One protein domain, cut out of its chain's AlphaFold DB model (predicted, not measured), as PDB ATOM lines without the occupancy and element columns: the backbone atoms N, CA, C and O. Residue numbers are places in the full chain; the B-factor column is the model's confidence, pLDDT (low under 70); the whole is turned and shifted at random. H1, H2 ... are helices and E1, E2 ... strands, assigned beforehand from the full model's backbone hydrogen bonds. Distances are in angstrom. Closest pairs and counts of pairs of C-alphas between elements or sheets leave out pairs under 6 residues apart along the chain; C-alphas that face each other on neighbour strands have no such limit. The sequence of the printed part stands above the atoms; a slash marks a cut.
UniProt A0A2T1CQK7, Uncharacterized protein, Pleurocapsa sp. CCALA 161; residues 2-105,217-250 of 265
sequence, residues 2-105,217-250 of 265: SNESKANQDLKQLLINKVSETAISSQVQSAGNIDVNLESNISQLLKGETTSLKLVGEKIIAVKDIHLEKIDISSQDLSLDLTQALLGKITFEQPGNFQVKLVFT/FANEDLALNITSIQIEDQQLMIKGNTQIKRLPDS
ATOM      1  N   SER A   2       7.184 -20.886   9.508       56.12
ATOM      2  CA  SER A   2       6.082 -20.208   8.785       56.12
ATOM      3  C   SER A   2       4.684 -20.815   9.012       56.12
ATOM      4  O   SER A   2       3.710 -20.072   9.084       56.12
ATOM      5  N   ASN A   3       4.566 -22.141   9.175       52.94
ATOM      6  CA  ASN A   3       3.258 -22.806   9.321       52.94
ATOM      7  C   ASN A   3       2.588 -22.595  10.692       52.94
ATOM      8  O   ASN A   3       1.370 -22.456  10.745       52.94
ATOM      9  N   GLU A   4       3.352 -22.515  11.786       56.25
ATOM     10  CA  GLU A   4       2.797 -22.257  13.131       56.25
ATOM     11  C   GLU A   4       2.285 -20.821  13.281       56.25
ATOM     12  O   GLU A   4       1.251 -20.589  13.903       56.25
ATOM     13  N   SER A   5       2.976 -19.852  12.668       61.09
ATOM     14  CA  SER A   5       2.558 -18.447  12.684       61.09
ATOM     15  C   SER A   5       1.225 -18.256  11.961       61.09
ATOM     16  O   SER A   5       0.365 -17.541  12.465       61.09
ATOM     17  N   LYS A   6       1.039 -18.912  10.808       61.16
ATOM     18  CA  LYS A   6      -0.197 -18.820  10.026       61.16
ATOM     19  C   LYS A   6      -1.373 -19.492  10.744       61.16
ATOM     20  O   LYS A   6      -2.401 -18.858  10.933       61.16
ATOM     21  N   ALA A   7      -1.179 -20.708  11.259       65.31
ATOM     22  CA  ALA A   7      -2.214 -21.426  12.008       65.31
ATOM     23  C   ALA A   7      -2.696 -20.658  13.259       65.31
ATOM     24  O   ALA A   7      -3.880 -20.672  13.588       65.31
ATOM     25  N   ASN A   8      -1.793 -19.949  13.943       68.12
ATOM     26  CA  ASN A   8      -2.144 -19.124  15.100       68.12
ATOM     27  C   ASN A   8      -2.896 -17.838  14.702       68.12
ATOM     28  O   ASN A   8      -3.741 -17.355  15.454       68.12
ATOM     29  N   GLN A   9      -2.612 -17.280  13.519       68.38
ATOM     30  CA  GLN A   9      -3.389 -16.162  12.977       68.38
ATOM     31  C   GLN A   9      -4.801 -16.605  12.576       68.38
ATOM     32  O   GLN A   9      -5.766 -15.949  12.961       68.38
ATOM     33  N   ASP A  10      -4.930 -17.752  11.911       73.56
ATOM     34  CA  ASP A  10      -6.225 -18.312  11.508       73.56
ATOM     35  C   ASP A  10      -7.116 -18.606  12.734       73.56
ATOM     36  O   ASP A  10      -8.303 -18.278  12.748       73.56
ATOM     37  N   LEU A  11      -6.536 -19.143  13.816       73.62
ATOM     38  CA  LEU A  11      -7.260 -19.415  15.063       73.62
ATOM     39  C   LEU A  11      -7.760 -18.134  15.750       73.62
ATOM     40  O   LEU A  11      -8.891 -18.079  16.229       73.62
ATOM     41  N   LYS A  12      -6.927 -17.092  15.805       70.31
ATOM     42  CA  LYS A  12      -7.311 -15.797  16.384       70.31
ATOM     43  C   LYS A  12      -8.403 -15.110  15.564       70.31
ATOM     44  O   LYS A  12      -9.319 -14.545  16.153       70.31
ATOM     45  N   GLN A  13      -8.339 -15.199  14.236       72.81
ATOM     46  CA  GLN A  13      -9.386 -14.678  13.358       72.81
ATOM     47  C   GLN A  13     -10.720 -15.400  13.590       72.81
ATOM     48  O   GLN A  13     -11.755 -14.751  13.732       72.81
ATOM     49  N   LEU A  14     -10.693 -16.729  13.725       76.50
ATOM     50  CA  LEU A  14     -11.878 -17.524  14.054       76.50
ATOM     51  C   LEU A  14     -12.493 -17.115  15.403       76.50
ATOM     52  O   LEU A  14     -13.713 -17.008  15.521       76.50
ATOM     53  N   LEU A  15     -11.657 -16.851  16.413       74.69
ATOM     54  CA  LEU A  15     -12.115 -16.382  17.723       74.69
ATOM     55  C   LEU A  15     -12.791 -15.007  17.638       74.69
ATOM     56  O   LEU A  15     -13.859 -14.829  18.218       74.69
ATOM     57  N   ILE A  16     -12.215 -14.055  16.894       74.44
ATOM     58  CA  ILE A  16     -12.804 -12.719  16.699       74.44
ATOM     59  C   ILE A  16     -14.149 -12.822  15.977       74.44
ATOM     60  O   ILE A  16     -15.128 -12.225  16.431       74.44
ATOM     61  N   ASN A  17     -14.226 -13.615  14.905       79.44
ATOM     62  CA  ASN A  17     -15.480 -13.868  14.196       79.44
ATOM     63  C   ASN A  17     -16.537 -14.442  15.150       79.44
ATOM     64  O   ASN A  17     -17.656 -13.939  15.187       79.44
ATOM     65  N   LYS A  18     -16.174 -15.411  16.004       80.88
ATOM     66  CA  LYS A  18     -17.131 -16.042  16.924       80.88
ATOM     67  C   LYS A  18     -17.616 -15.122  18.045       80.88
ATOM     68  O   LYS A  18     -18.794 -15.147  18.409       80.88
ATOM     69  N   VAL A  19     -16.724 -14.299  18.596       76.19
ATOM     70  CA  VAL A  19     -17.091 -13.258  19.569       76.19
ATOM     71  C   VAL A  19     -18.032 -12.251  18.914       76.19
ATOM     72  O   VAL A  19     -19.041 -11.878  19.511       76.19
ATOM     73  N   SER A  20     -17.747 -11.875  17.665       77.25
ATOM     74  CA  SER A  20     -18.561 -10.918  16.916       77.25
ATOM     75  C   SER A  20     -19.949 -11.474  16.599       77.25
ATOM     76  O   SER A  20     -20.951 -10.804  16.831       77.25
ATOM     77  N   GLU A  21     -20.020 -12.731  16.157       83.50
ATOM     78  CA  GLU A  21     -21.261 -13.484  15.965       83.50
ATOM     79  C   GLU A  21     -22.095 -13.524  17.249       83.50
ATOM     80  O   GLU A  21     -23.291 -13.246  17.213       83.50
ATOM     81  N   THR A  22     -21.468 -13.798  18.395       81.44
ATOM     82  CA  THR A  22     -22.153 -13.858  19.696       81.44
ATOM     83  C   THR A  22     -22.707 -12.491  20.097       81.44
ATOM     84  O   THR A  22     -23.875 -12.377  20.474       81.44
ATOM     85  N   ALA A  23     -21.888 -11.442  19.987       77.81
ATOM     86  CA  ALA A  23     -22.291 -10.081  20.313       77.81
ATOM     87  C   ALA A  23     -23.445  -9.607  19.419       77.81
ATOM     88  O   ALA A  23     -24.421  -9.064  19.929       77.81
ATOM     89  N   ILE A  24     -23.392  -9.865  18.112       81.50
ATOM     90  CA  ILE A  24     -24.464  -9.469  17.191       81.50
ATOM     91  C   ILE A  24     -25.719 -10.325  17.395       81.50
ATOM     92  O   ILE A  24     -26.824  -9.789  17.413       81.50
ATOM     93  N   SER A  25     -25.571 -11.627  17.645       85.50
ATOM     94  CA  SER A  25     -26.705 -12.504  17.963       85.50
ATOM     95  C   SER A  25     -27.449 -12.058  19.221       85.50
ATOM     96  O   SER A  25     -28.664 -12.196  19.291       85.50
ATOM     97  N   SER A  26     -26.748 -11.465  20.195       83.38
ATOM     98  CA  SER A  26     -27.374 -10.911  21.403       83.38
ATOM     99  C   SER A  26     -28.255  -9.679  21.151       83.38
ATOM    100  O   SER A  26     -29.043  -9.311  22.019       83.38
ATOM    101  N   GLN A  27     -28.142  -9.046  19.977       82.31
ATOM    102  CA  GLN A  27     -28.908  -7.846  19.624       82.31
ATOM    103  C   GLN A  27     -30.299  -8.148  19.064       82.31
ATOM    104  O   GLN A  27     -31.147  -7.254  19.020       82.31
ATOM    105  N   VAL A  28     -30.538  -9.387  18.635       87.44
ATOM    106  CA  VAL A  28     -31.822  -9.838  18.088       87.44
ATOM    107  C   VAL A  28     -32.524 -10.753  19.086       87.44
ATOM    108  O   VAL A  28     -31.893 -11.363  19.946       87.44
ATOM    109  N   GLN A  29     -33.845 -10.870  18.979       89.69
ATOM    110  CA  GLN A  29     -34.608 -11.765  19.848       89.69
ATOM    111  C   GLN A  29     -34.289 -13.238  19.560       89.69
ATOM    112  O   GLN A  29     -34.163 -14.038  20.487       89.69
ATOM    113  N   SER A  30     -34.177 -13.600  18.283       92.75
ATOM    114  CA  SER A  30     -33.673 -14.905  17.857       92.75
ATOM    115  C   SER A  30     -33.229 -14.879  16.394       92.75
ATOM    116  O   SER A  30     -33.560 -13.966  15.636       92.75
ATOM    117  N   ALA A  31     -32.478 -15.903  16.000       93.69
ATOM    118  CA  ALA A  31     -32.033 -16.127  14.634       93.69
ATOM    119  C   ALA A  31     -31.974 -17.629  14.350       93.69
ATOM    120  O   ALA A  31     -31.670 -18.412  15.251       93.69
ATOM    121  N   GLY A  32     -32.239 -18.028  13.104       93.31
ATOM    122  CA  GLY A  32     -31.934 -19.386  12.653       93.31
ATOM    123  C   GLY A  32     -30.430 -19.577  12.479       93.31
ATOM    124  O   GLY A  32     -29.869 -20.562  12.954       93.31
ATOM    125  N   ASN A  33     -29.782 -18.604  11.837       94.06
ATOM    126  CA  ASN A  33     -28.335 -18.552  11.677       94.06
ATOM    127  C   ASN A  33     -27.853 -17.098  11.613       94.06
ATOM    128  O   ASN A  33     -28.541 -16.245  11.051       94.06
ATOM    129  N   ILE A  34     -26.663 -16.834  12.152       91.81
ATOM    130  CA  ILE A  34     -25.907 -15.596  11.948       91.81
ATOM    131  C   ILE A  34     -24.466 -16.014  11.678       91.81
ATOM    132  O   ILE A  34     -23.853 -16.689  12.495       91.81
ATOM    133  N   ASP A  35     -23.939 -15.604  10.534       89.31
ATOM    134  CA  ASP A  35     -22.540 -15.761  10.165       89.31
ATOM    135  C   ASP A  35     -21.890 -14.382  10.066       89.31
ATOM    136  O   ASP A  35     -22.449 -13.447   9.482       89.31
ATOM    137  N   VAL A  36     -20.710 -14.257  10.665       86.44
ATOM    138  CA  VAL A  36     -19.942 -13.019  10.718       86.44
ATOM    139  C   VAL A  36     -18.528 -13.311  10.261       86.44
ATOM    140  O   VAL A  36     -17.770 -14.020  10.923       86.44
ATOM    141  N   ASN A  37     -18.156 -12.699   9.146       84.31
ATOM    142  CA  ASN A  37     -16.811 -12.746   8.617       84.31
ATOM    143  C   ASN A  37     -16.178 -11.358   8.679       84.31
ATOM    144  O   ASN A  37     -16.627 -10.423   8.013       84.31
ATOM    145  N   LEU A  38     -15.125 -11.240   9.478       78.12
ATOM    146  CA  LEU A  38     -14.278 -10.065   9.526       78.12
ATOM    147  C   LEU A  38     -13.025 -10.350   8.686       78.12
ATOM    148  O   LEU A  38     -12.180 -11.147   9.092       78.12
ATOM    149  N   GLU A  39     -12.889  -9.739   7.511       73.44
ATOM    150  CA  GLU A  39     -11.693  -9.937   6.688       73.44
ATOM    151  C   GLU A  39     -10.621  -8.939   7.113       73.44
ATOM    152  O   GLU A  39     -10.642  -7.761   6.753       73.44
ATOM    153  N   SER A  40      -9.670  -9.432   7.899       65.75
ATOM    154  CA  SER A  40      -8.526  -8.657   8.356       65.75
ATOM    155  C   SER A  40      -7.280  -9.526   8.428       65.75
ATOM    156  O   SER A  40      -7.359 -10.746   8.583       65.75
ATOM    157  N   ASN A  41      -6.109  -8.900   8.394       64.69
ATOM    158  CA  ASN A  41      -4.917  -9.504   8.969       64.69
ATOM    159  C   ASN A  41      -4.722  -8.933  10.380       64.69
ATOM    160  O   ASN A  41      -4.800  -7.727  10.588       64.69
ATOM    161  N   ILE A  42      -4.414  -9.785  11.358       63.16
ATOM    162  CA  ILE A  42      -4.177  -9.392  12.759       63.16
ATOM    163  C   ILE A  42      -3.142  -8.271  12.880       63.16
ATOM    164  O   ILE A  42      -3.264  -7.400  13.735       63.16
ATOM    165  N   SER A  43      -2.126  -8.259  12.017       65.69
ATOM    166  CA  SER A  43      -1.135  -7.182  11.994       65.69
ATOM    167  C   SER A  43      -1.713  -5.831  11.554       65.69
ATOM    168  O   SER A  43      -1.162  -4.806  11.940       65.69
ATOM    169  N   GLN A  44      -2.787  -5.828  10.762       68.38
ATOM    170  CA  GLN A  44      -3.525  -4.637  10.327       68.38
ATOM    171  C   GLN A  44      -4.505  -4.187  11.410       68.38
ATOM    172  O   GLN A  44      -4.507  -3.016  11.780       68.38
ATOM    173  N   LEU A  45      -5.222  -5.135  12.025       64.88
ATOM    174  CA  LEU A  45      -6.062  -4.864  13.194       64.88
ATOM    175  C   LEU A  45      -5.272  -4.167  14.308       64.88
ATOM    176  O   LEU A  45      -5.704  -3.142  14.824       64.88
ATOM    177  N   LEU A  46      -4.085  -4.681  14.659       65.00
ATOM    178  CA  LEU A  46      -3.229  -4.099  15.706       65.00
ATOM    179  C   LEU A  46      -2.756  -2.672  15.395       65.00
ATOM    180  O   LEU A  46      -2.309  -1.968  16.297       65.00
ATOM    181  N   LYS A  47      -2.823  -2.254  14.130       65.00
ATOM    182  CA  LYS A  47      -2.480  -0.904  13.679       65.00
ATOM    183  C   LYS A  47      -3.709  -0.002  13.524       65.00
ATOM    184  O   LYS A  47      -3.548   1.136  13.093       65.00
ATOM    185  N   GLY A  48      -4.908  -0.497  13.843       61.91
ATOM    186  CA  GLY A  48      -6.171   0.209  13.608       61.91
ATOM    187  C   GLY A  48      -6.513   0.375  12.122       61.91
ATOM    188  O   GLY A  48      -7.319   1.238  11.776       61.91
ATOM    189  N   GLU A  49      -5.881  -0.408  11.238       67.19
ATOM    190  CA  GLU A  49      -6.119  -0.348   9.793       67.19
ATOM    191  C   GLU A  49      -7.525  -0.864   9.439       67.19
ATOM    192  O   GLU A  49      -8.125  -1.670  10.159       67.19
ATOM    193  N   THR A  50      -8.046  -0.380   8.309       62.16
ATOM    194  CA  THR A  50      -9.398  -0.694   7.854       62.16
ATOM    195  C   THR A  50      -9.575  -2.182   7.588       62.16
ATOM    196  O   THR A  50      -8.708  -2.876   7.060       62.16
ATOM    197  N   THR A  51     -10.731  -2.670   8.003       72.06
ATOM    198  CA  THR A  51     -11.126  -4.068   7.957       72.06
ATOM    199  C   THR A  51     -12.457  -4.182   7.227       72.06
ATOM    200  O   THR A  51     -13.302  -3.293   7.347       72.06
ATOM    201  N   SER A  52     -12.667  -5.275   6.492       81.94
ATOM    202  CA  SER A  52     -13.973  -5.550   5.895       81.94
ATOM    203  C   SER A  52     -14.824  -6.385   6.855       81.94
ATOM    204  O   SER A  52     -14.329  -7.259   7.569       81.94
ATOM    205  N   LEU A  53     -16.120  -6.098   6.898       85.06
ATOM    206  CA  LEU A  53     -17.107  -6.895   7.613       85.06
ATOM    207  C   LEU A  53     -18.121  -7.409   6.606       85.06
ATOM    208  O   LEU A  53     -18.672  -6.635   5.823       85.06
ATOM    209  N   LYS A  54     -18.439  -8.692   6.701       89.88
ATOM    210  CA  LYS A  54     -19.614  -9.284   6.083       89.88
ATOM    211  C   LYS A  54     -20.397 -10.044   7.140       89.88
ATOM    212  O   LYS A  54     -19.858 -10.919   7.807       89.88
ATOM    213  N   LEU A  55     -21.672  -9.719   7.265       90.31
ATOM    214  CA  LEU A  55     -22.625 -10.436   8.090       90.31
ATOM    215  C   LEU A  55     -23.750 -10.951   7.210       90.31
ATOM    216  O   LEU A  55     -24.287 -10.218   6.377       90.31
ATOM    217  N   VAL A  56     -24.118 -12.206   7.434       95.06
ATOM    218  CA  VAL A  56     -25.284 -12.838   6.827       95.06
ATOM    219  C   VAL A  56     -26.105 -13.474   7.937       95.06
ATOM    220  O   VAL A  56     -25.602 -14.304   8.684       95.06
ATOM    221  N   GLY A  57     -27.368 -13.084   8.056       95.19
ATOM    222  CA  GLY A  57     -28.310 -13.668   9.002       95.19
ATOM    223  C   GLY A  57     -29.534 -14.228   8.294       95.19
ATOM    224  O   GLY A  57     -29.980 -13.670   7.293       95.19
ATOM    225  N   GLU A  58     -30.097 -15.309   8.826       96.94
ATOM    226  CA  GLU A  58     -31.272 -15.994   8.282       96.94
ATOM    227  C   GLU A  58     -32.318 -16.244   9.370       96.94
ATOM    228  O   GLU A  58     -31.981 -16.553  10.519       96.94
ATOM    229  N   LYS A  59     -33.598 -16.145   8.989       96.56
ATOM    230  CA  LYS A  59     -34.757 -16.323   9.879       96.56
ATOM    231  C   LYS A  59     -34.617 -15.488  11.157       96.56
ATOM    232  O   LYS A  59     -34.679 -16.012  12.270       96.56
ATOM    233  N   ILE A  60     -34.362 -14.193  10.989       94.69
ATOM    234  CA  ILE A  60     -34.106 -13.268  12.095       94.69
ATOM    235  C   ILE A  60     -35.430 -12.776  12.666       94.69
ATOM    236  O   ILE A  60     -36.276 -12.266  11.937       94.69
ATOM    237  N   ILE A  61     -35.581 -12.859  13.983       93.31
ATOM    238  CA  ILE A  61     -36.601 -12.131  14.737       93.31
ATOM    239  C   ILE A  61     -35.882 -10.958  15.398       93.31
ATOM    240  O   ILE A  61     -35.239 -11.118  16.434       93.31
ATOM    241  N   ALA A  62     -35.944  -9.780  14.770       86.38
ATOM    242  CA  ALA A  62     -35.252  -8.591  15.268       86.38
ATOM    243  C   ALA A  62     -35.865  -8.147  16.601       86.38
ATOM    244  O   ALA A  62     -35.170  -7.969  17.600       86.38
ATOM    245  N   VAL A  63     -37.193  -8.049  16.610       84.19
ATOM    246  CA  VAL A  63     -38.048  -7.872  17.784       84.19
ATOM    247  C   VAL A  63     -39.385  -8.545  17.528       84.19
ATOM    248  O   VAL A  63     -39.669  -8.940  16.398       84.19
ATOM    249  N   LYS A  64     -40.225  -8.628  18.563       84.62
ATOM    250  CA  LYS A  64     -41.595  -9.128  18.453       84.62
ATOM    251  C   LYS A  64     -42.288  -8.575  17.195       84.62
ATOM    252  O   LYS A  64     -42.341  -7.363  17.003       84.62
ATOM    253  N   ASP A  65     -42.791  -9.490  16.369       87.19
ATOM    254  CA  ASP A  65     -43.539  -9.243  15.128       87.19
ATOM    255  C   ASP A  65     -42.732  -8.609  13.969       87.19
ATOM    256  O   ASP A  65     -43.274  -8.420  12.882       87.19
ATOM    257  N   ILE A  66     -41.423  -8.366  14.142       89.38
ATOM    258  CA  ILE A  66     -40.502  -7.930  13.078       89.38
ATOM    259  C   ILE A  66     -39.559  -9.078  12.724       89.38
ATOM    260  O   ILE A  66     -38.527  -9.304  13.363       89.38
ATOM    261  N   HIS A  67     -39.964  -9.819  11.699       94.56
ATOM    262  CA  HIS A  67     -39.272 -11.000  11.205       94.56
ATOM    263  C   HIS A  67     -38.635 -10.706   9.847       94.56
ATOM    264  O   HIS A  67     -39.177  -9.945   9.048       94.56
ATOM    265  N   LEU A  68     -37.487 -11.319   9.593       95.69
ATOM    266  CA  LEU A  68     -36.758 -11.230   8.339       95.69
ATOM    267  C   LEU A  68     -36.408 -12.637   7.878       95.69
ATOM    268  O   LEU A  68     -35.881 -13.444   8.649       95.69
ATOM    269  N   GLU A  69     -36.612 -12.895   6.594       97.56
ATOM    270  CA  GLU A  69     -36.093 -14.093   5.949       97.56
ATOM    271  C   GLU A  69     -34.571 -14.087   5.985       97.56
ATOM    272  O   GLU A  69     -33.941 -15.079   6.351       97.56
ATOM    273  N   LYS A  70     -33.991 -12.941   5.617       97.38
ATOM    274  CA  LYS A  70     -32.553 -12.764   5.489       97.38
ATOM    275  C   LYS A  70     -32.138 -11.323   5.754       97.38
ATOM    276  O   LYS A  70     -32.847 -10.382   5.393       97.38
ATOM    277  N   ILE A  71     -30.955 -11.165   6.329       95.31
ATOM    278  CA  ILE A  71     -30.238  -9.899   6.427       95.31
ATOM    279  C   ILE A  71     -28.816 -10.084   5.891       95.31
ATOM    280  O   ILE A  71     -28.116 -11.003   6.298       95.31
ATOM    281  N   ASP A  72     -28.390  -9.213   4.981       95.44
ATOM    282  CA  ASP A  72     -26.997  -9.110   4.546       95.44
ATOM    283  C   ASP A  72     -26.482  -7.717   4.925       95.44
ATOM    284  O   ASP A  72     -27.066  -6.708   4.524       95.44
ATOM    285  N   ILE A  73     -25.397  -7.650   5.694       92.31
ATOM    286  CA  ILE A  73     -24.726  -6.398   6.059       92.31
ATOM    287  C   ILE A  73     -23.273  -6.488   5.615       92.31
ATOM    288  O   ILE A  73     -22.604  -7.488   5.865       92.31
ATOM    289  N   SER A  74     -22.758  -5.436   4.987       92.00
ATOM    290  CA  SER A  74     -21.343  -5.376   4.628       92.00
ATOM    291  C   SER A  74     -20.735  -3.995   4.811       92.00
ATOM    292  O   SER A  74     -21.389  -2.988   4.549       92.00
ATOM    293  N   SER A  75     -19.463  -3.961   5.192       89.94
ATOM    294  CA  SER A  75     -18.623  -2.765   5.242       89.94
ATOM    295  C   SER A  75     -17.237  -3.093   4.692       89.94
ATOM    296  O   SER A  75     -16.760  -4.210   4.870       89.94
ATOM    297  N   GLN A  76     -16.599  -2.142   4.009       84.00
ATOM    298  CA  GLN A  76     -15.245  -2.310   3.458       84.00
ATOM    299  C   GLN A  76     -14.179  -1.551   4.258       84.00
ATOM    300  O   GLN A  76     -13.015  -1.928   4.208       84.00
ATOM    301  N   ASP A  77     -14.588  -0.534   5.022       78.75
ATOM    302  CA  ASP A  77     -13.690   0.385   5.717       78.75
ATOM    303  C   ASP A  77     -14.104   0.541   7.180       78.75
ATOM    304  O   ASP A  77     -14.554   1.598   7.628       78.75
ATOM    305  N   LEU A  78     -13.994  -0.554   7.928       79.69
ATOM    306  CA  LEU A  78     -14.311  -0.590   9.347       79.69
ATOM    307  C   LEU A  78     -13.048  -0.409  10.187       79.69
ATOM    308  O   LEU A  78     -12.061  -1.110   9.976       79.69
ATOM    309  N   SER A  79     -13.091   0.485  11.172       78.62
ATOM    310  CA  SER A  79     -12.036   0.617  12.180       78.62
ATOM    311  C   SER A  79     -12.605   0.234  13.543       78.62
ATOM    312  O   SER A  79     -13.594   0.817  13.990       78.62
ATOM    313  N   LEU A  80     -12.033  -0.801  14.161       74.94
ATOM    314  CA  LEU A  80     -12.525  -1.422  15.393       74.94
ATOM    315  C   LEU A  80     -11.599  -1.113  16.571       74.94
ATOM    316  O   LEU A  80     -10.385  -1.265  16.449       74.94
ATOM    317  N   ASP A  81     -12.183  -0.807  17.729       74.62
ATOM    318  CA  ASP A  81     -11.444  -0.747  18.992       74.62
ATOM    319  C   ASP A  81     -11.213  -2.176  19.504       74.62
ATOM    320  O   ASP A  81     -12.092  -2.828  20.082       74.62
ATOM    321  N   LEU A  82      -9.999  -2.678  19.283       65.94
ATOM    322  CA  LEU A  82      -9.604  -4.018  19.710       65.94
ATOM    323  C   LEU A  82      -9.601  -4.197  21.227       65.94
ATOM    324  O   LEU A  82      -9.827  -5.309  21.709       65.94
ATOM    325  N   THR A  83      -9.331  -3.136  21.985       73.06
ATOM    326  CA  THR A  83      -9.287  -3.210  23.449       73.06
ATOM    327  C   THR A  83     -10.682  -3.509  23.980       73.06
ATOM    328  O   THR A  83     -10.845  -4.373  24.840       73.06
ATOM    329  N   GLN A  84     -11.699  -2.853  23.418       73.75
ATOM    330  CA  GLN A  84     -13.099  -3.129  23.735       73.75
ATOM    331  C   GLN A  84     -13.547  -4.486  23.178       73.75
ATOM    332  O   GLN A  84     -14.224  -5.236  23.886       73.75
ATOM    333  N   ALA A  85     -13.116  -4.858  21.968       66.50
ATOM    334  CA  ALA A  85     -13.500  -6.129  21.349       66.50
ATOM    335  C   ALA A  85     -13.028  -7.344  22.164       66.50
ATOM    336  O   ALA A  85     -13.782  -8.302  22.343       66.50
ATOM    337  N   LEU A  86     -11.819  -7.285  22.739       64.88
ATOM    338  CA  LEU A  86     -11.303  -8.311  23.658       64.88
ATOM    339  C   LEU A  86     -12.111  -8.414  24.962       64.88
ATOM    340  O   LEU A  86     -12.109  -9.463  25.602       64.88
ATOM    341  N   LEU A  87     -12.822  -7.351  25.341       70.12
ATOM    342  CA  LEU A  87     -13.761  -7.324  26.465       70.12
ATOM    343  C   LEU A  87     -15.188  -7.727  26.050       70.12
ATOM    344  O   LEU A  87     -16.121  -7.572  26.837       70.12
ATOM    345  N   GLY A  88     -15.370  -8.226  24.822       62.47
ATOM    346  CA  GLY A  88     -16.668  -8.619  24.272       62.47
ATOM    347  C   GLY A  88     -17.537  -7.445  23.816       62.47
ATOM    348  O   GLY A  88     -18.729  -7.632  23.580       62.47
ATOM    349  N   LYS A  89     -16.973  -6.238  23.700       68.12
ATOM    350  CA  LYS A  89     -17.680  -5.030  23.261       68.12
ATOM    351  C   LYS A  89     -17.200  -4.615  21.878       68.12
ATOM    352  O   LYS A  89     -16.060  -4.204  21.711       68.12
ATOM    353  N   ILE A  90     -18.074  -4.692  20.883       69.44
ATOM    354  CA  ILE A  90     -17.748  -4.192  19.547       69.44
ATOM    355  C   ILE A  90     -17.961  -2.679  19.538       69.44
ATOM    356  O   ILE A  90     -19.094  -2.205  19.610       69.44
ATOM    357  N   THR A  91     -16.863  -1.941  19.423       73.62
ATOM    358  CA  THR A  91     -16.860  -0.482  19.302       73.62
ATOM    359  C   THR A  91     -16.072  -0.092  18.061       73.62
ATOM    360  O   THR A  91     -15.084  -0.745  17.720       73.62
ATOM    361  N   PHE A  92     -16.514   0.965  17.382       77.88
ATOM    362  CA  PHE A  92     -15.814   1.513  16.228       77.88
ATOM    363  C   PHE A  92     -14.965   2.717  16.647       77.88
ATOM    364  O   PHE A  92     -15.430   3.557  17.414       77.88
ATOM    365  N   GLU A  93     -13.744   2.822  16.122       78.94
ATOM    366  CA  GLU A  93     -12.873   3.998  16.321       78.94
ATOM    367  C   GLU A  93     -13.446   5.241  15.622       78.94
ATOM    368  O   GLU A  93     -13.225   6.377  16.040       78.94
ATOM    369  N   GLN A  94     -14.190   5.021  14.534       79.06
ATOM    370  CA  GLN A  94     -14.923   6.020  13.757       79.06
ATOM    371  C   GLN A  94     -16.258   5.419  13.301       79.06
ATOM    372  O   GLN A  94     -16.345   4.199  13.159       79.06
ATOM    373  N   PRO A  95     -17.294   6.231  13.015       82.62
ATOM    374  CA  PRO A  95     -18.561   5.708  12.520       82.62
ATOM    375  C   PRO A  95     -18.371   4.850  11.263       82.62
ATOM    376  O   PRO A  95     -17.835   5.316  10.256       82.62
ATOM    377  N   GLY A  96     -18.825   3.599  11.318       83.56
ATOM    378  CA  GLY A  96     -18.723   2.669  10.199       83.56
ATOM    379  C   GLY A  96     -19.811   2.929   9.162       83.56
ATOM    380  O   GLY A  96     -20.964   3.189   9.517       83.56
ATOM    381  N   ASN A  97     -19.457   2.832   7.880       88.44
ATOM    382  CA  ASN A  97     -20.416   2.869   6.778       88.44
ATOM    383  C   ASN A  97     -20.768   1.443   6.359       88.44
ATOM    384  O   ASN A  97     -19.880   0.637   6.078       88.44
ATOM    385  N   PHE A  98     -22.058   1.144   6.284       90.56
ATOM    386  CA  PHE A  98     -22.563  -0.188   5.993       90.56
ATOM    387  C   PHE A  98     -23.564  -0.151   4.847       90.56
ATOM    388  O   PHE A  98     -24.388   0.757   4.746       90.56
ATOM    389  N   GLN A  99     -23.519  -1.186   4.022       94.06
ATOM    390  CA  GLN A  99     -24.579  -1.533   3.086       94.06
ATOM    391  C   GLN A  99     -25.430  -2.619   3.729       94.06
ATOM    392  O   GLN A  99     -24.891  -3.566   4.301       94.06
ATOM    393  N   VAL A 100     -26.747  -2.477   3.637       93.44
ATOM    394  CA  VAL A 100     -27.717  -3.390   4.244       93.44
ATOM    395  C   VAL A 100     -28.683  -3.868   3.173       93.44
ATOM    396  O   VAL A 100     -29.185  -3.070   2.381       93.44
ATOM    397  N   LYS A 101     -28.975  -5.166   3.173       95.62
ATOM    398  CA  LYS A 101     -30.080  -5.779   2.440       95.62
ATOM    399  C   LYS A 101     -30.949  -6.554   3.425       95.62
ATOM    400  O   LYS A 101     -30.474  -7.474   4.082       95.62
ATOM    401  N   LEU A 102     -32.219  -6.191   3.495       94.75
ATOM    402  CA  LEU A 102     -33.256  -6.858   4.273       94.75
ATOM    403  C   LEU A 102     -34.164  -7.618   3.311       94.75
ATOM    404  O   LEU A 102     -34.548  -7.071   2.275       94.75
ATOM    405  N   VAL A 103     -34.505  -8.857   3.644       97.06
ATOM    406  CA  VAL A 103     -35.408  -9.697   2.852       97.06
ATOM    407  C   VAL A 103     -36.561 -10.145   3.735       97.06
ATOM    408  O   VAL A 103     -36.341 -10.705   4.809       97.06
ATOM    409  N   PHE A 104     -37.781  -9.921   3.265       97.00
ATOM    410  CA  PHE A 104     -39.017 -10.315   3.928       97.00
ATOM    411  C   PHE A 104     -39.770 -11.294   3.033       97.00
ATOM    412  O   PHE A 104     -39.955 -11.040   1.839       97.00
ATOM    413  N   THR A 105     -40.241 -12.399   3.604       97.12
ATOM    414  CA  THR A 105     -41.277 -13.208   2.958       97.12
ATOM    415  C   THR A 105     -42.627 -12.505   3.042       97.12
ATOM    416  O   THR A 105     -42.832 -11.606   3.858       97.12
ATOM    417  N   PHE A 217     -34.669   6.684   8.080       65.69
ATOM    418  CA  PHE A 217     -34.898   6.284   9.461       65.69
ATOM    419  C   PHE A 217     -33.641   6.631  10.232       65.69
ATOM    420  O   PHE A 217     -32.649   5.905  10.141       65.69
ATOM    421  N   ALA A 218     -33.668   7.750  10.947       65.44
ATOM    422  CA  ALA A 218     -32.556   8.173  11.773       65.44
ATOM    423  C   ALA A 218     -32.963   8.290  13.232       65.44
ATOM    424  O   ALA A 218     -34.013   8.824  13.553       65.44
ATOM    425  N   ASN A 219     -32.091   7.806  14.105       68.69
ATOM    426  CA  ASN A 219     -32.015   8.205  15.497       68.69
ATOM    427  C   ASN A 219     -30.551   8.573  15.812       68.69
ATOM    428  O   ASN A 219     -29.719   8.671  14.909       68.69
ATOM    429  N   GLU A 220     -30.218   8.801  17.082       67.44
ATOM    430  CA  GLU A 220     -28.867   9.237  17.474       67.44
ATOM    431  C   GLU A 220     -27.752   8.247  17.071       67.44
ATOM    432  O   GLU A 220     -26.629   8.673  16.767       67.44
ATOM    433  N   ASP A 221     -28.075   6.949  17.013       67.12
ATOM    434  CA  ASP A 221     -27.121   5.847  16.840       67.12
ATOM    435  C   ASP A 221     -27.129   5.226  15.428       67.12
ATOM    436  O   ASP A 221     -26.104   4.694  14.984       67.12
ATOM    437  N   LEU A 222     -28.260   5.291  14.715       71.44
ATOM    438  CA  LEU A 222     -28.483   4.633  13.425       71.44
ATOM    439  C   LEU A 222     -29.181   5.572  12.443       71.44
ATOM    440  O   LEU A 222     -30.215   6.141  12.775       71.44
ATOM    441  N   ALA A 223     -28.680   5.646  11.210       75.81
ATOM    442  CA  ALA A 223     -29.321   6.368  10.118       75.81
ATOM    443  C   ALA A 223     -29.387   5.498   8.856       75.81
ATOM    444  O   ALA A 223     -28.409   5.415   8.117       75.81
ATOM    445  N   LEU A 224     -30.533   4.859   8.598       82.12
ATOM    446  CA  LEU A 224     -30.767   4.054   7.400       82.12
ATOM    447  C   LEU A 224     -31.323   4.929   6.274       82.12
ATOM    448  O   LEU A 224     -32.416   5.484   6.379       82.12
ATOM    449  N   ASN A 225     -30.580   4.999   5.174       87.38
ATOM    450  CA  ASN A 225     -31.009   5.598   3.919       87.38
ATOM    451  C   ASN A 225     -31.381   4.495   2.924       87.38
ATOM    452  O   ASN A 225     -30.502   3.777   2.433       87.38
ATOM    453  N   ILE A 226     -32.673   4.347   2.631       88.56
ATOM    454  CA  ILE A 226     -33.166   3.323   1.702       88.56
ATOM    455  C   ILE A 226     -32.801   3.720   0.268       88.56
ATOM    456  O   ILE A 226     -33.162   4.791  -0.214       88.56
ATOM    457  N   THR A 227     -32.103   2.831  -0.433       91.25
ATOM    458  CA  THR A 227     -31.672   3.025  -1.825       91.25
ATOM    459  C   THR A 227     -32.527   2.253  -2.818       91.25
ATOM    460  O   THR A 227     -32.630   2.666  -3.972       91.25
ATOM    461  N   SER A 228     -33.159   1.153  -2.394       91.69
ATOM    462  CA  SER A 228     -34.128   0.443  -3.229       91.69
ATOM    463  C   SER A 228     -35.105  -0.410  -2.427       91.69
ATOM    464  O   SER A 228     -34.709  -1.035  -1.445       91.69
ATOM    465  N   ILE A 229     -36.327  -0.536  -2.937       91.38
ATOM    466  CA  ILE A 229     -37.337  -1.510  -2.526       91.38
ATOM    467  C   ILE A 229     -37.736  -2.316  -3.769       91.38
ATOM    468  O   ILE A 229     -38.093  -1.757  -4.804       91.38
ATOM    469  N   GLN A 230     -37.634  -3.638  -3.710       92.38
ATOM    470  CA  GLN A 230     -37.899  -4.515  -4.854       92.38
ATOM    471  C   GLN A 230     -38.738  -5.712  -4.418       92.38
ATOM    472  O   GLN A 230     -38.615  -6.165  -3.284       92.38
ATOM    473  N   ILE A 231     -39.560  -6.233  -5.328       93.56
ATOM    474  CA  ILE A 231     -40.226  -7.523  -5.149       93.56
ATOM    475  C   ILE A 231     -39.653  -8.485  -6.182       93.56
ATOM    476  O   ILE A 231     -39.790  -8.247  -7.382       93.56
ATOM    477  N   GLU A 232     -39.011  -9.551  -5.717       91.19
ATOM    478  CA  GLU A 232     -38.495 -10.641  -6.551       91.19
ATOM    479  C   GLU A 232     -38.812 -11.962  -5.847       91.19
ATOM    480  O   GLU A 232     -38.775 -12.026  -4.623       91.19
ATOM    481  N   ASP A 233     -39.185 -12.992  -6.605       89.88
ATOM    482  CA  ASP A 233     -39.488 -14.330  -6.074       89.88
ATOM    483  C   ASP A 233     -40.465 -14.345  -4.880       89.88
ATOM    484  O   ASP A 233     -40.315 -15.126  -3.943       89.88
ATOM    485  N   GLN A 234     -41.495 -13.486  -4.924       93.50
ATOM    486  CA  GLN A 234     -42.493 -13.308  -3.850       93.50
ATOM    487  C   GLN A 234     -41.883 -12.854  -2.509       93.50
ATOM    488  O   GLN A 234     -42.435 -13.100  -1.434       93.50
ATOM    489  N   GLN A 235     -40.739 -12.175  -2.564       95.31
ATOM    490  CA  GLN A 235     -40.053 -11.594  -1.416       95.31
ATOM    491  C   GLN A 235     -39.881 -10.093  -1.602       95.31
ATOM    492  O   GLN A 235     -39.589  -9.613  -2.697       95.31
ATOM    493  N   LEU A 236     -40.027  -9.350  -0.509       95.00
ATOM    494  CA  LEU A 236     -39.754  -7.922  -0.467       95.00
ATOM    495  C   LEU A 236     -38.301  -7.724  -0.044       95.00
ATOM    496  O   LEU A 236     -37.885  -8.167   1.025       95.00
ATOM    497  N   MET A 237     -37.533  -7.036  -0.876       95.31
ATOM    498  CA  MET A 237     -36.137  -6.712  -0.623       95.31
ATOM    499  C   MET A 237     -35.961  -5.215  -0.441       95.31
ATOM    500  O   MET A 237     -36.253  -4.439  -1.348       95.31
ATOM    501  N   ILE A 238     -35.417  -4.821   0.705       92.81
ATOM    502  CA  ILE A 238     -35.064  -3.435   1.010       92.81
ATOM    503  C   ILE A 238     -33.544  -3.344   1.059       92.81
ATOM    504  O   ILE A 238     -32.904  -4.079   1.808       92.81
ATOM    505  N   LYS A 239     -32.958  -2.453   0.262       93.94
ATOM    506  CA  LYS A 239     -31.526  -2.139   0.310       93.94
ATOM    507  C   LYS A 239     -31.338  -0.717   0.799       93.94
ATOM    508  O   LYS A 239     -32.139   0.163   0.478       93.94
ATOM    509  N   GLY A 240     -30.268  -0.490   1.541       92.19
ATOM    510  CA  GLY A 240     -29.928   0.834   2.025       92.19
ATOM    511  C   GLY A 240     -28.483   0.948   2.464       92.19
ATOM    512  O   GLY A 240     -27.757  -0.040   2.560       92.19
ATOM    513  N   ASN A 241     -28.092   2.184   2.741       91.94
ATOM    514  CA  ASN A 241     -26.822   2.507   3.365       91.94
ATOM    515  C   ASN A 241     -27.103   3.014   4.775       91.94
ATOM    516  O   ASN A 241     -28.043   3.782   4.969       91.94
ATOM    517  N   THR A 242     -26.290   2.614   5.743       87.50
ATOM    518  CA  THR A 242     -26.377   3.136   7.105       87.50
ATOM    519  C   THR A 242     -25.012   3.524   7.625       87.50
ATOM    520  O   THR A 242     -24.011   2.873   7.325       87.50
ATOM    521  N   GLN A 243     -24.983   4.575   8.434       85.00
ATOM    522  CA  GLN A 243     -23.834   4.888   9.266       85.00
ATOM    523  C   GLN A 243     -24.140   4.426  10.689       85.00
ATOM    524  O   GLN A 243     -25.213   4.724  11.212       85.00
ATOM    525  N   ILE A 244     -23.226   3.670  11.296       79.31
ATOM    526  CA  ILE A 244     -23.364   3.190  12.674       79.31
ATOM    527  C   ILE A 244     -22.202   3.755  13.476       79.31
ATOM    528  O   ILE A 244     -21.042   3.433  13.218       79.31
ATOM    529  N   LYS A 245     -22.512   4.619  14.445       71.31
ATOM    530  CA  LYS A 245     -21.502   5.198  15.346       71.31
ATOM    531  C   LYS A 245     -21.117   4.218  16.449       71.31
ATOM    532  O   LYS A 245     -19.947   4.078  16.784       71.31
ATOM    533  N   ARG A 246     -22.118   3.528  16.987       70.38
ATOM    534  CA  ARG A 246     -22.025   2.536  18.055       70.38
ATOM    535  C   ARG A 246     -23.085   1.478  17.785       70.38
ATOM    536  O   ARG A 246     -24.166   1.825  17.310       70.38
ATOM    537  N   LEU A 247     -22.796   0.205  18.060       70.31
ATOM    538  CA  LEU A 247     -23.873  -0.784  18.062       70.31
ATOM    539  C   LEU A 247     -24.936  -0.340  19.077       70.31
ATOM    540  O   LEU A 247     -24.567   0.049  20.188       70.31
ATOM    541  N   PRO A 248     -26.227  -0.360  18.712       67.69
ATOM    542  CA  PRO A 248     -27.269   0.025  19.647       67.69
ATOM    543  C   PRO A 248     -27.244  -0.911  20.856       67.69
ATOM    544  O   PRO A 248     -26.957  -2.097  20.719       67.69
ATOM    545  N   ASP A 249     -27.583  -0.385  22.035       69.25
ATOM    546  CA  ASP A 249     -27.704  -1.210  23.245       69.25
ATOM    547  C   ASP A 249     -28.858  -2.228  23.106       69.25
ATOM    548  O   ASP A 249     -28.859  -3.284  23.739       69.25
ATOM    549  N   SER A 250     -29.845  -1.911  22.256       72.38
ATOM    550  CA  SER A 250     -30.901  -2.821  21.825       72.38
ATOM    551  C   SER A 250     -31.526  -2.374  20.502       72.38
ATOM    552  O   SER A 250     -32.060  -1.265  20.407       72.38
TER     553      SER A 250
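What this domain is: This is residues 2 to 105 and 217 to 250 of the 265 residues of an uncharacterized protein of Pleurocapsa sp. CCALA 161 (UniProt A0A2T1CQK7). One broad, twisted sheet of six strands has a long helix, H1, set slantwise over one face at its E1 edge, and residues 2 to 8 of H1 stick out beyond the body. Two short helices, H2 and H3, lie off the sheet, H2 in the turn between E1 and E2 and H3 between E3 and E4. The 138 printed residues include three named helices and six named strands, along the chain H1 E1 H2 E2 E3 H3 E4 E5 E6; the sheet order is E1 - E2 - E3 - E4 - E6 - E5, all antiparallel, and the class is mixed. The whole is compact, with a radius of gyration of the C-alphas of 15.9 A, and spans 51 by 29 by 24 A.

How they stand to each other: H1, residues 2 to 25, and E1, residues 33 to 39, come closest at the C-alphas of Glu 21 and Val 36, 5.4 A apart. H1 is on the sheet at a height of 7.9 A, and on the local plane it runs slantwise to E1 at 45 degrees. H2, residues 42 to 45, only just touches H1, with 3 pairs of C-alphas within 8 A, the closest being Gln 9 and Ile 42 at 6.8 A; H1 does so with residues 9 to 13 alone. E1 is antiparallel to E2, residues 51 to 63, at 168 degrees, with N 35 and O 56 at 2.8 A. E2 and E3, residues 66 to 78, form a hairpin, with N 55 and O 73 at 2.8 A; E2 bends by 94 degrees at residue 59 and E3 by 85 degrees at residue 69. H3, residues 82 to 86, is not on the sheet, and it is near H1, with 7 pairs of C-alphas within 10 A. E4, residues 96 to 105, is antiparallel to E3, with N 72 and O 101 at 2.9 A. E5, residues 222 to 232, and E6, residues 235 to 244, form a hairpin, with N 237 and O 230 at 2.8 A. E6 is antiparallel to E4, with N 100 and O 240 at 2.8 A. In H1 and H3 every O i to N i+4 pair is within hydrogen-bond range; H2 is too short for such a pair.

Where its parts are: H1 begins at C-alpha 2, (6.082, -20.208, 8.785), and measures 34.9 A. E1 is 19.4 A, H2 4.9 A, E2 28.9 A, E3 27.5 A, H3 6.1 A, E4 28.5 A, E5 27.1 A and E6 26.4 A long. E4 ends at C-alpha 105, (-41.277, -13.208, 2.958), and E6 at C-alpha 244, (-23.364, 3.190, 12.674).

The domain as a whole: The two C-alphas farthest apart are those of Ser 2 and Asp 65, 51.2 A. Residues 106 to 216 are not printed, and C-alphas 105 and 217 are 21.5 A apart across this cut. Of the links that are printed whole, none is long. Mean pLDDT of the printed part is 80.8, and 32 residues are under 70, among them 2 to 9, 40 to 50 and 217 to 221.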